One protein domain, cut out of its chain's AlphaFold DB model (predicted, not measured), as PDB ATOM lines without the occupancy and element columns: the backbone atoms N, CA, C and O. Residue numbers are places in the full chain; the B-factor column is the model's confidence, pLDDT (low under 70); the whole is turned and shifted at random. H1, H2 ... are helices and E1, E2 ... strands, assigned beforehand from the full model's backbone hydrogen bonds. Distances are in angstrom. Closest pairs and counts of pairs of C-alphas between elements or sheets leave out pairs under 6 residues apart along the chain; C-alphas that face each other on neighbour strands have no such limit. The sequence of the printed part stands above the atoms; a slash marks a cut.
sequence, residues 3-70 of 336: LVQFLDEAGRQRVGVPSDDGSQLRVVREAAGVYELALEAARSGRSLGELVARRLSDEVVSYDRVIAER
ATOM      1  N   LEU A   3     182.530 263.965 197.473       98.69
ATOM      2  CA  LEU A   3     181.855 264.372 196.235       98.69
ATOM      3  C   LEU A   3     181.889 265.890 196.067       98.69
ATOM      4  O   LEU A   3     181.848 266.633 197.046       98.69
ATOM      5  N   VAL A   4     181.901 266.322 194.811       98.62
ATOM      6  CA  VAL A   4     181.891 267.722 194.384       98.62
ATOM      7  C   VAL A   4     180.775 267.926 193.365       98.62
ATOM      8  O   VAL A   4     180.628 267.100 192.463       98.62
ATOM      9  N   GLN A   5     180.025 269.024 193.466       98.62
ATOM     10  CA  GLN A   5     179.116 269.471 192.406       98.62
ATOM     11  C   GLN A   5     179.731 270.649 191.653       98.62
ATOM     12  O   GLN A   5     180.289 271.559 192.262       98.62
ATOM     13  N   PHE A   6     179.631 270.647 190.328       98.62
ATOM     14  CA  PHE A   6     180.154 271.725 189.491       98.62
ATOM     15  C   PHE A   6     179.367 271.848 188.184       98.62
ATOM     16  O   PHE A   6     178.699 270.906 187.762       98.62
ATOM     17  N   LEU A   7     179.459 273.000 187.527       98.38
ATOM     18  CA  LEU A   7     178.963 273.203 186.166       98.38
ATOM     19  C   LEU A   7     180.030 272.775 185.161       98.38
ATOM     20  O   LEU A   7     181.176 273.189 185.298       98.38
ATOM     21  N   ASP A   8     179.692 271.990 184.141       96.12
ATOM     22  CA  ASP A   8     180.589 271.738 183.008       96.12
ATOM     23  C   ASP A   8     180.709 272.964 182.077       96.12
ATOM     24  O   ASP A   8     180.095 274.006 182.307       96.12
ATOM     25  N   GLU A   9     181.522 272.866 181.022       95.50
ATOM     26  CA  GLU A   9     181.714 273.969 180.061       95.50
ATOM     27  C   GLU A   9     180.431 274.339 179.292       95.50
ATOM     28  O   GLU A   9     180.327 275.442 178.762       95.50
ATOM     29  N   ALA A  10     179.438 273.445 179.256       95.62
ATOM     30  CA  ALA A  10     178.121 273.694 178.676       95.62
ATOM     31  C   ALA A  10     177.108 274.229 179.708       95.62
ATOM     32  O   ALA A  10     175.931 274.387 179.384       95.62
ATOM     33  N   GLY A  11     177.538 274.492 180.948       95.62
ATOM     34  CA  GLY A  11     176.685 274.988 182.027       95.62
ATOM     35  C   GLY A  11     175.776 273.924 182.646       95.62
ATOM     36  O   GLY A  11     174.805 274.270 183.315       95.62
ATOM     37  N   ARG A  12     176.047 272.632 182.430       95.50
ATOM     38  CA  ARG A  12     175.265 271.539 183.025       95.50
ATOM     39  C   ARG A  12     175.874 271.128 184.355       95.50
ATOM     40  O   ARG A  12     177.086 270.947 184.447       95.50
ATOM     41  N   GLN A  13     175.034 270.915 185.362       97.44
ATOM     42  CA  GLN A  13     175.477 270.385 186.647       97.44
ATOM     43  C   GLN A  13     176.005 268.951 186.492       97.44
ATOM     44  O   GLN A  13     175.400 268.118 185.815       97.44
ATOM     45  N   ARG A  14     177.146 268.673 187.121       98.06
ATOM     46  CA  ARG A  14     177.794 267.361 187.198       98.06
ATOM     47  C   ARG A  14     178.218 267.089 188.639       98.06
ATOM     48  O   ARG A  14     178.496 268.015 189.401       98.06
ATOM     49  N   VAL A  15     178.325 265.807 188.977       98.69
ATOM     50  CA  VAL A  15     178.926 265.332 190.230       98.69
ATOM     51  C   VAL A  15     180.269 264.681 189.913       98.69
ATOM     52  O   VAL A  15     180.372 263.893 188.971       98.69
ATOM     53  N   GLY A  16     181.299 264.999 190.690       98.44
ATOM     54  CA  GLY A  16     182.637 264.429 190.559       98.44
ATOM     55  C   GLY A  16     183.160 263.863 191.875       98.44
ATOM     56  O   GLY A  16     182.808 264.339 192.951       98.44
ATOM     57  N   VAL A  17     184.026 262.856 191.778       98.69
ATOM     58  CA  VAL A  17     184.858 262.379 192.891       98.69
ATOM     59  C   VAL A  17     186.260 262.962 192.704       98.69
ATOM     60  O   VAL A  17     186.858 262.714 191.652       98.69
ATOM     61  N   PRO A  18     186.797 263.724 193.669       98.19
ATOM     62  CA  PRO A  18     188.157 264.233 193.583       98.19
ATOM     63  C   PRO A  18     189.170 263.086 193.650       98.19
ATOM     64  O   PRO A  18     188.970 262.115 194.382       98.19
ATOM     65  N   SER A  19     190.253 263.205 192.887       96.38
ATOM     66  CA  SER A  19     191.422 262.332 192.984       96.38
ATOM     67  C   SER A  19     192.105 262.466 194.351       96.38
ATOM     68  O   SER A  19     191.889 263.439 195.078       96.38
ATOM     69  N   ASP A  20     192.949 261.494 194.705       92.12
ATOM     70  CA  ASP A  20     193.646 261.482 195.999       92.12
ATOM     71  C   ASP A  20     194.549 262.714 196.192       92.12
ATOM     72  O   ASP A  20     194.635 263.255 197.291       92.12
ATOM     73  N   ASP A  21     195.162 263.203 195.109       92.81
ATOM     74  CA  ASP A  21     195.964 264.434 195.077       92.81
ATOM     75  C   ASP A  21     195.121 265.721 194.945       92.81
ATOM     76  O   ASP A  21     195.662 266.825 194.958       92.81
ATOM     77  N   GLY A  22     193.797 265.596 194.790       93.75
ATOM     78  CA  GLY A  22     192.862 266.710 194.652       93.75
ATOM     79  C   GLY A  22     193.024 267.544 193.376       93.75
ATOM     80  O   GLY A  22     192.492 268.656 193.323       93.75
ATOM     81  N   SER A  23     193.753 267.066 192.362       95.81
ATOM     82  CA  SER A  23     194.007 267.806 191.114       95.81
ATOM     83  C   SER A  23     192.893 267.636 190.071       95.81
ATOM     84  O   SER A  23     192.650 268.528 189.248       95.81
ATOM     85  N   GLN A  24     192.177 266.512 190.118       98.00
ATOM     86  CA  GLN A  24     191.171 266.131 189.131       98.00
ATOM     87  C   GLN A  24     189.855 265.719 189.785       98.00
ATOM     88  O   GLN A  24     189.821 265.224 190.906       98.00
ATOM     89  N   LEU A  25     188.764 265.886 189.042       98.44
ATOM     90  CA  LEU A  25     187.445 265.352 189.355       98.44
ATOM     91  C   LEU A  25     187.120 264.248 188.354       98.44
ATOM     92  O   LEU A  25     187.010 264.514 187.156       98.44
ATOM     93  N   ARG A  26     186.930 263.020 188.833       98.44
ATOM     94  CA  ARG A  26     186.408 261.923 188.016       98.44
ATOM     95  C   ARG A  26     184.890 261.985 187.998       98.44
ATOM     96  O   ARG A  26     184.259 261.937 189.057       98.44
ATOM     97  N   VAL A  27     184.301 262.098 186.814       98.44
ATOM     98  CA  VAL A  27     182.876 262.411 186.687       98.44
ATOM     99  C   VAL A  27     182.003 261.184 186.939       98.44
ATOM    100  O   VAL A  27     182.285 260.079 186.464       98.44
ATOM    101  N   VAL A  28     180.915 261.388 187.678       98.62
ATOM    102  CA  VAL A  28     179.870 260.394 187.931       98.62
ATOM    103  C   VAL A  28     178.837 260.476 186.801       98.62
ATOM    104  O   VAL A  28     178.276 261.541 186.533       98.62
ATOM    105  N   ARG A  29     178.600 259.363 186.095       97.81
ATOM    106  CA  ARG A  29     177.560 259.263 185.056       97.81
ATOM    107  C   ARG A  29     176.175 259.392 185.678       97.81
ATOM    108  O   ARG A  29     175.984 258.983 186.817       97.81
ATOM    109  N   GLU A  30     175.216 259.896 184.900       95.44
ATOM    110  CA  GLU A  30     173.788 259.891 185.270       95.44
ATOM    111  C   GLU A  30     173.532 260.484 186.668       95.44
ATOM    112  O   GLU A  30     172.745 259.969 187.459       95.44
ATOM    113  N   ALA A  31     174.251 261.559 186.994       95.00
ATOM    114  CA  ALA A  31     174.166 262.250 188.271       95.00
ATOM    115  C   ALA A  31     173.757 263.704 188.030       95.00
ATOM    116  O   ALA A  31     174.573 264.511 187.583       95.00
ATOM    117  N   ALA A  32     172.491 264.018 188.314       91.25
ATOM    118  CA  ALA A  32     171.988 265.390 188.283       91.25
ATOM    119  C   ALA A  32     172.477 266.196 189.498       91.25
ATOM    120  O   ALA A  32     172.735 267.387 189.372       91.25
ATOM    121  N   GLY A  33     172.682 265.534 190.637       97.44
ATOM    122  CA  GLY A  33     173.146 266.117 191.889       97.44
ATOM    123  C   GLY A  33     173.306 265.046 192.969       97.44
ATOM    124  O   GLY A  33     172.946 263.880 192.785       97.44
ATOM    125  N   VAL A  34     173.894 265.427 194.098       98.38
ATOM    126  CA  VAL A  34     174.106 264.548 195.256       98.38
ATOM    127  C   VAL A  34     172.781 264.230 195.950       98.38
ATOM    128  O   VAL A  34     172.619 263.114 196.438       98.38
ATOM    129  N   TYR A  35     171.824 265.161 195.951       98.50
ATOM    130  CA  TYR A  35     170.477 264.941 196.484       98.50
ATOM    131  C   TYR A  35     169.764 263.782 195.774       98.50
ATOM    132  O   TYR A  35     169.319 262.837 196.427       98.50
ATOM    133  N   GLU A  36     169.725 263.794 194.439       97.94
ATOM    134  CA  GLU A  36     169.075 262.743 193.654       97.94
ATOM    135  C   GLU A  36     169.791 261.403 193.822       97.94
ATOM    136  O   GLU A  36     169.138 260.371 193.980       97.94
ATOM    137  N   LEU A  37     171.130 261.413 193.839       98.19
ATOM    138  CA  LEU A  37     171.917 260.206 194.091       98.19
ATOM    139  C   LEU A  37     171.642 259.624 195.484       98.19
ATOM    140  O   LEU A  37     171.582 258.404 195.624       98.19
ATOM    141  N   ALA A  38     171.475 260.462 196.509       98.19
ATOM    142  CA  ALA A  38     171.190 260.012 197.869       98.19
ATOM    143  C   ALA A  38     169.817 259.332 197.966       98.19
ATOM    144  O   ALA A  38     169.719 258.233 198.514       98.19
ATOM    145  N   LEU A  39     168.778 259.933 197.377       98.06
ATOM    146  CA  LEU A  39     167.450 259.315 197.317       98.06
ATOM    147  C   LEU A  39     167.443 258.033 196.479       98.06
ATOM    148  O   LEU A  39     166.796 257.055 196.846       98.06
ATOM    149  N   GLU A  40     168.173 257.998 195.365       97.88
ATOM    150  CA  GLU A  40     168.290 256.785 194.556       97.88
ATOM    151  C   GLU A  40     169.007 255.657 195.317       97.88
ATOM    152  O   GLU A  40     168.583 254.497 195.278       97.88
ATOM    153  N   ALA A  41     170.076 255.986 196.044       97.62
ATOM    154  CA  ALA A  41     170.782 255.035 196.891       97.62
ATOM    155  C   ALA A  41     169.840 254.450 197.956       97.62
ATOM    156  O   ALA A  41     169.745 253.227 198.074       97.62
ATOM    157  N   ALA A  42     169.062 255.304 198.630       97.19
ATOM    158  CA  ALA A  42     168.055 254.894 199.605       97.19
ATOM    159  C   ALA A  42     167.011 253.941 198.997       97.19
ATOM    160  O   ALA A  42     166.845 252.817 199.471       97.19
ATOM    161  N   ARG A  43     166.387 254.335 197.878       97.75
ATOM    162  CA  ARG A  43     165.369 253.534 197.168       97.75
ATOM    163  C   ARG A  43     165.891 252.191 196.669       97.75
ATOM    164  O   ARG A  43     165.140 251.225 196.578       97.75
ATOM    165  N   SER A  44     167.171 252.127 196.316       97.00
ATOM    166  CA  SER A  44     167.812 250.899 195.838       97.00
ATOM    167  C   SER A  44     168.411 250.038 196.956       97.00
ATOM    168  O   SER A  44     168.969 248.980 196.656       97.00
ATOM    169  N   GLY A  45     168.306 250.463 198.223       95.94
ATOM    170  CA  GLY A  45     168.882 249.762 199.372       95.94
ATOM    171  C   GLY A  45     170.414 249.691 199.336       95.94
ATOM    172  O   GLY A  45     170.995 248.723 199.823       95.94
ATOM    173  N   ARG A  46     171.074 250.670 198.706       96.56
ATOM    174  CA  ARG A  46     172.536 250.746 198.556       96.56
ATOM    175  C   ARG A  46     173.087 251.924 199.341       96.56
ATOM    176  O   ARG A  46     172.404 252.924 199.539       96.56
ATOM    177  N   SER A  47     174.362 251.863 199.711       97.12
ATOM    178  CA  SER A  47     175.032 253.076 200.176       97.12
ATOM    179  C   SER A  47     175.274 254.041 199.006       97.12
ATOM    180  O   SER A  47     175.534 253.630 197.870       97.12
ATOM    181  N   LEU A  48     175.252 255.345 199.293       97.75
ATOM    182  CA  LEU A  48     175.560 256.384 198.306       97.75
ATOM    183  C   LEU A  48     176.960 256.195 197.696       97.75
ATOM    184  O   LEU A  48     177.141 256.339 196.488       97.75
ATOM    185  N   GLY A  49     177.942 255.801 198.513       97.88
ATOM    186  CA  GLY A  49     179.300 255.519 198.046       97.88
ATOM    187  C   GLY A  49     179.366 254.363 197.041       97.88
ATOM    188  O   GLY A  49     180.063 254.470 196.031       97.88
ATOM    189  N   GLU A  50     178.614 253.280 197.262       97.75
ATOM    190  CA  GLU A  50     178.535 252.161 196.310       97.75
ATOM    191  C   GLU A  50     177.863 252.562 194.996       97.75
ATOM    192  O   GLU A  50     178.312 252.137 193.926       97.75
ATOM    193  N   LEU A  51     176.794 253.364 195.059       98.00
ATOM    194  CA  LEU A  51     176.111 253.862 193.867       98.00
ATOM    195  C   LEU A  51     177.050 254.736 193.028       98.00
ATOM    196  O   LEU A  51     177.200 254.504 191.826       98.00
ATOM    197  N   VAL A  52     177.741 255.681 193.672       98.25
ATOM    198  CA  VAL A  52     178.731 256.541 193.013       98.25
ATOM    199  C   VAL A  52     179.840 255.705 192.384       98.25
ATOM    200  O   VAL A  52     180.122 255.876 191.202       98.25
ATOM    201  N   ALA A  53     180.428 254.755 193.119       97.75
ATOM    202  CA  ALA A  53     181.518 253.917 192.618       97.75
ATOM    203  C   ALA A  53     181.160 253.175 191.317       97.75
ATOM    204  O   ALA A  53     181.987 253.080 190.412       97.75
ATOM    205  N   ARG A  54     179.914 252.702 191.186       97.12
ATOM    206  CA  ARG A  54     179.415 252.017 189.977       97.12
ATOM    207  C   ARG A  54     179.217 252.955 188.784       97.12
ATOM    208  O   ARG A  54     179.272 252.513 187.637       97.12
ATOM    209  N   ARG A  55     178.969 254.238 189.044       97.88
ATOM    210  CA  ARG A  55     178.711 255.256 188.019       97.88
ATOM    211  C   ARG A  55     179.941 256.071 187.645       97.88
ATOM    212  O   ARG A  55     179.844 256.908 186.752       97.88
ATOM    213  N   LEU A  56     181.095 255.823 188.261       97.75
ATOM    214  CA  LEU A  56     182.321 256.520 187.889       97.75
ATOM    215  C   LEU A  56     182.698 256.229 186.433       97.75
ATOM    216  O   LEU A  56     182.664 255.087 185.964       97.75
ATOM    217  N   SER A  57     182.993 257.306 185.714       97.00
ATOM    218  CA  SER A  57     183.443 257.285 184.325       97.00
ATOM    219  C   SER A  57     184.944 257.472 184.206       97.00
ATOM    220  O   SER A  57     185.615 257.794 185.182       97.00
ATOM    221  N   ASP A  58     185.442 257.294 182.987       96.88
ATOM    222  CA  ASP A  58     186.815 257.636 182.621       96.88
ATOM    223  C   ASP A  58     186.965 259.134 182.282       96.88
ATOM    224  O   ASP A  58     188.069 259.605 182.023       96.88
ATOM    225  N   GLU A  59     185.865 259.906 182.290       97.62
ATOM    226  CA  GLU A  59     185.893 261.360 182.119       97.62
ATOM    227  C   GLU A  59     186.505 262.006 183.369       97.62
ATOM    228  O   GLU A  59     186.025 261.818 184.494       97.62
ATOM    229  N   VAL A  60     187.559 262.793 183.155       97.62
ATOM    230  CA  VAL A  60     188.248 263.564 184.191       97.62
ATOM    231  C   VAL A  60     188.254 265.045 183.831       97.62
ATOM    232  O   VAL A  60     188.449 265.421 182.677       97.62
ATOM    233  N   VAL A  61     188.050 265.893 184.835       97.81
ATOM    234  CA  VAL A  61     188.037 267.355 184.705       97.81
ATOM    235  C   VAL A  61     189.077 267.947 185.653       97.81
ATOM    236  O   VAL A  61     189.221 267.480 186.779       97.81
ATOM    237  N   SER A  62     189.807 268.980 185.224       98.31
ATOM    238  CA  SER A  62     190.736 269.704 186.106       98.31
ATOM    239  C   SER A  62     189.966 270.425 187.213       98.31
ATOM    240  O   SER A  62     189.135 271.292 186.928       98.31
ATOM    241  N   TYR A  63     190.261 270.095 188.473       98.25
ATOM    242  CA  TYR A  63     189.590 270.716 189.612       98.25
ATOM    243  C   TYR A  63     190.024 272.181 189.775       98.25
ATOM    244  O   TYR A  63     189.184 273.061 189.956       98.25
ATOM    245  N   ASP A  64     191.315 272.477 189.586       98.06
ATOM    246  CA  ASP A  64     191.820 273.857 189.622       98.06
ATOM    247  C   ASP A  64     191.131 274.745 188.581       98.06
ATOM    248  O   ASP A  64     190.768 275.880 188.883       98.06
ATOM    249  N   ARG A  65     190.877 274.221 187.374       98.00
ATOM    250  CA  ARG A  65     190.162 274.964 186.331       98.00
ATOM    251  C   ARG A  65     188.706 275.236 186.715       98.00
ATOM    252  O   ARG A  65     188.224 276.340 186.488       98.00
ATOM    253  N   VAL A  66     188.016 274.265 187.320       98.38
ATOM    254  CA  VAL A  66     186.639 274.445 187.825       98.38
ATOM    255  C   VAL A  66     186.573 275.566 188.865       98.38
ATOM    256  O   VAL A  66     185.674 276.404 188.797       98.38
ATOM    257  N   ILE A  67     187.531 275.605 189.797       97.88
ATOM    258  CA  ILE A  67     187.623 276.643 190.834       97.88
ATOM    259  C   ILE A  67     187.974 278.002 190.216       97.88
ATOM    260  O   ILE A  67     187.277 278.984 190.463       97.88
ATOM    261  N   ALA A  68     189.011 278.066 189.375       97.62
ATOM    262  CA  ALA A  68     189.473 279.309 188.753       97.62
ATOM    263  C   ALA A  68     188.395 279.969 187.875       97.62
ATOM    264  O   ALA A  68     188.272 281.191 187.847       97.62
ATOM    265  N   GLU A  69     187.582 279.159 187.195       97.94
ATOM    266  CA  GLU A  69     186.446 279.616 186.388       97.94
ATOM    267  C   GLU A  69     185.163 279.821 187.219       97.94
ATOM    268  O   GLU A  69     184.117 280.145 186.659       97.94
ATOM    269  N   ARG A  70     185.224 279.641 188.549       97.94
ATOM    270  CA  ARG A  70     184.107 279.772 189.502       97.94
ATOM    271  C   ARG A  70     182.872 278.948 189.124       97.94
ATOM    272  O   ARG A  70     181.736 279.382 189.318       97.94
TER     273      ARG A  70
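What this domain is: This is residues 3 to 70 of the 336 residues of the protein "FAH family protein" of Chloroflexi bacterium (UniProt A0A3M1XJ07). A strongly twisted wall of four antiparallel strands stands between helices at the two ends of the long axis: H1 and H2 make a corner at one end, and short H3 follows E4 at the other. The 68 printed residues run E1 E2 E3 H1 H2 E4 H3, and the sheet's order is E1 - E2 - E3 - E4. The class is mixed, helices and strands. The whole is compact, with a radius of gyration of the C-alphas of 12.0 A, and only just elongated, spanning 37 by 25 by 16 A.

How they stand to each other: E1, residues 3 to 7, E2, residues 13 to 18, and E3, residues 24 to 28, form a meander, each strand the antiparallel neighbour of the one before. E1 and E2 are a hairpin, with N 4 and O 16 2.9 A apart, within hydrogen-bond range. E2 and E3 are a hairpin too, with N 26 and O 17 at 2.8 A. H1, residues 34 to 43, is on the sheet but only grazes it, with residues 34 to 37. H2, residues 48 to 55, touches H1, about perpendicular at 80 degrees; their closest C-alphas, of Ala 41 and Leu 48, are 5.2 A apart. H2 is on the sheet, its closest C-alphas to E3 being those of Arg 55 and Val 28, 5.3 A apart. E4, residues 56 to 62, is the antiparallel neighbour of E3, with N 25 and O 61 at 2.8 A. H3, residues 63 to 68, is on the sheet at a height of 7.9 A, over none of its strands; the C-alphas of Gln 24 and Tyr 63, the closest of E3 and H3, are 4.9 A apart. H3 is apart from H1 and H2. In H1, H2 and H3 every O i to N i+4 pair is within hydrogen-bond range.

Where its parts are: E1 begins at C-alpha 3, (181.855, 264.372, 196.235), and H3 ends at C-alpha 68, (189.473, 279.309, 188.753). From first to last C-alpha, E2 and E4 each measure 15.7 A and H1 14.2 A.

The domain as a whole: The C-alphas of Gly 45 and Ala 68 are the two farthest apart, 37.5 A. The printed part has no cut, its links are tight, and no printed residue is under 70 in pLDDT.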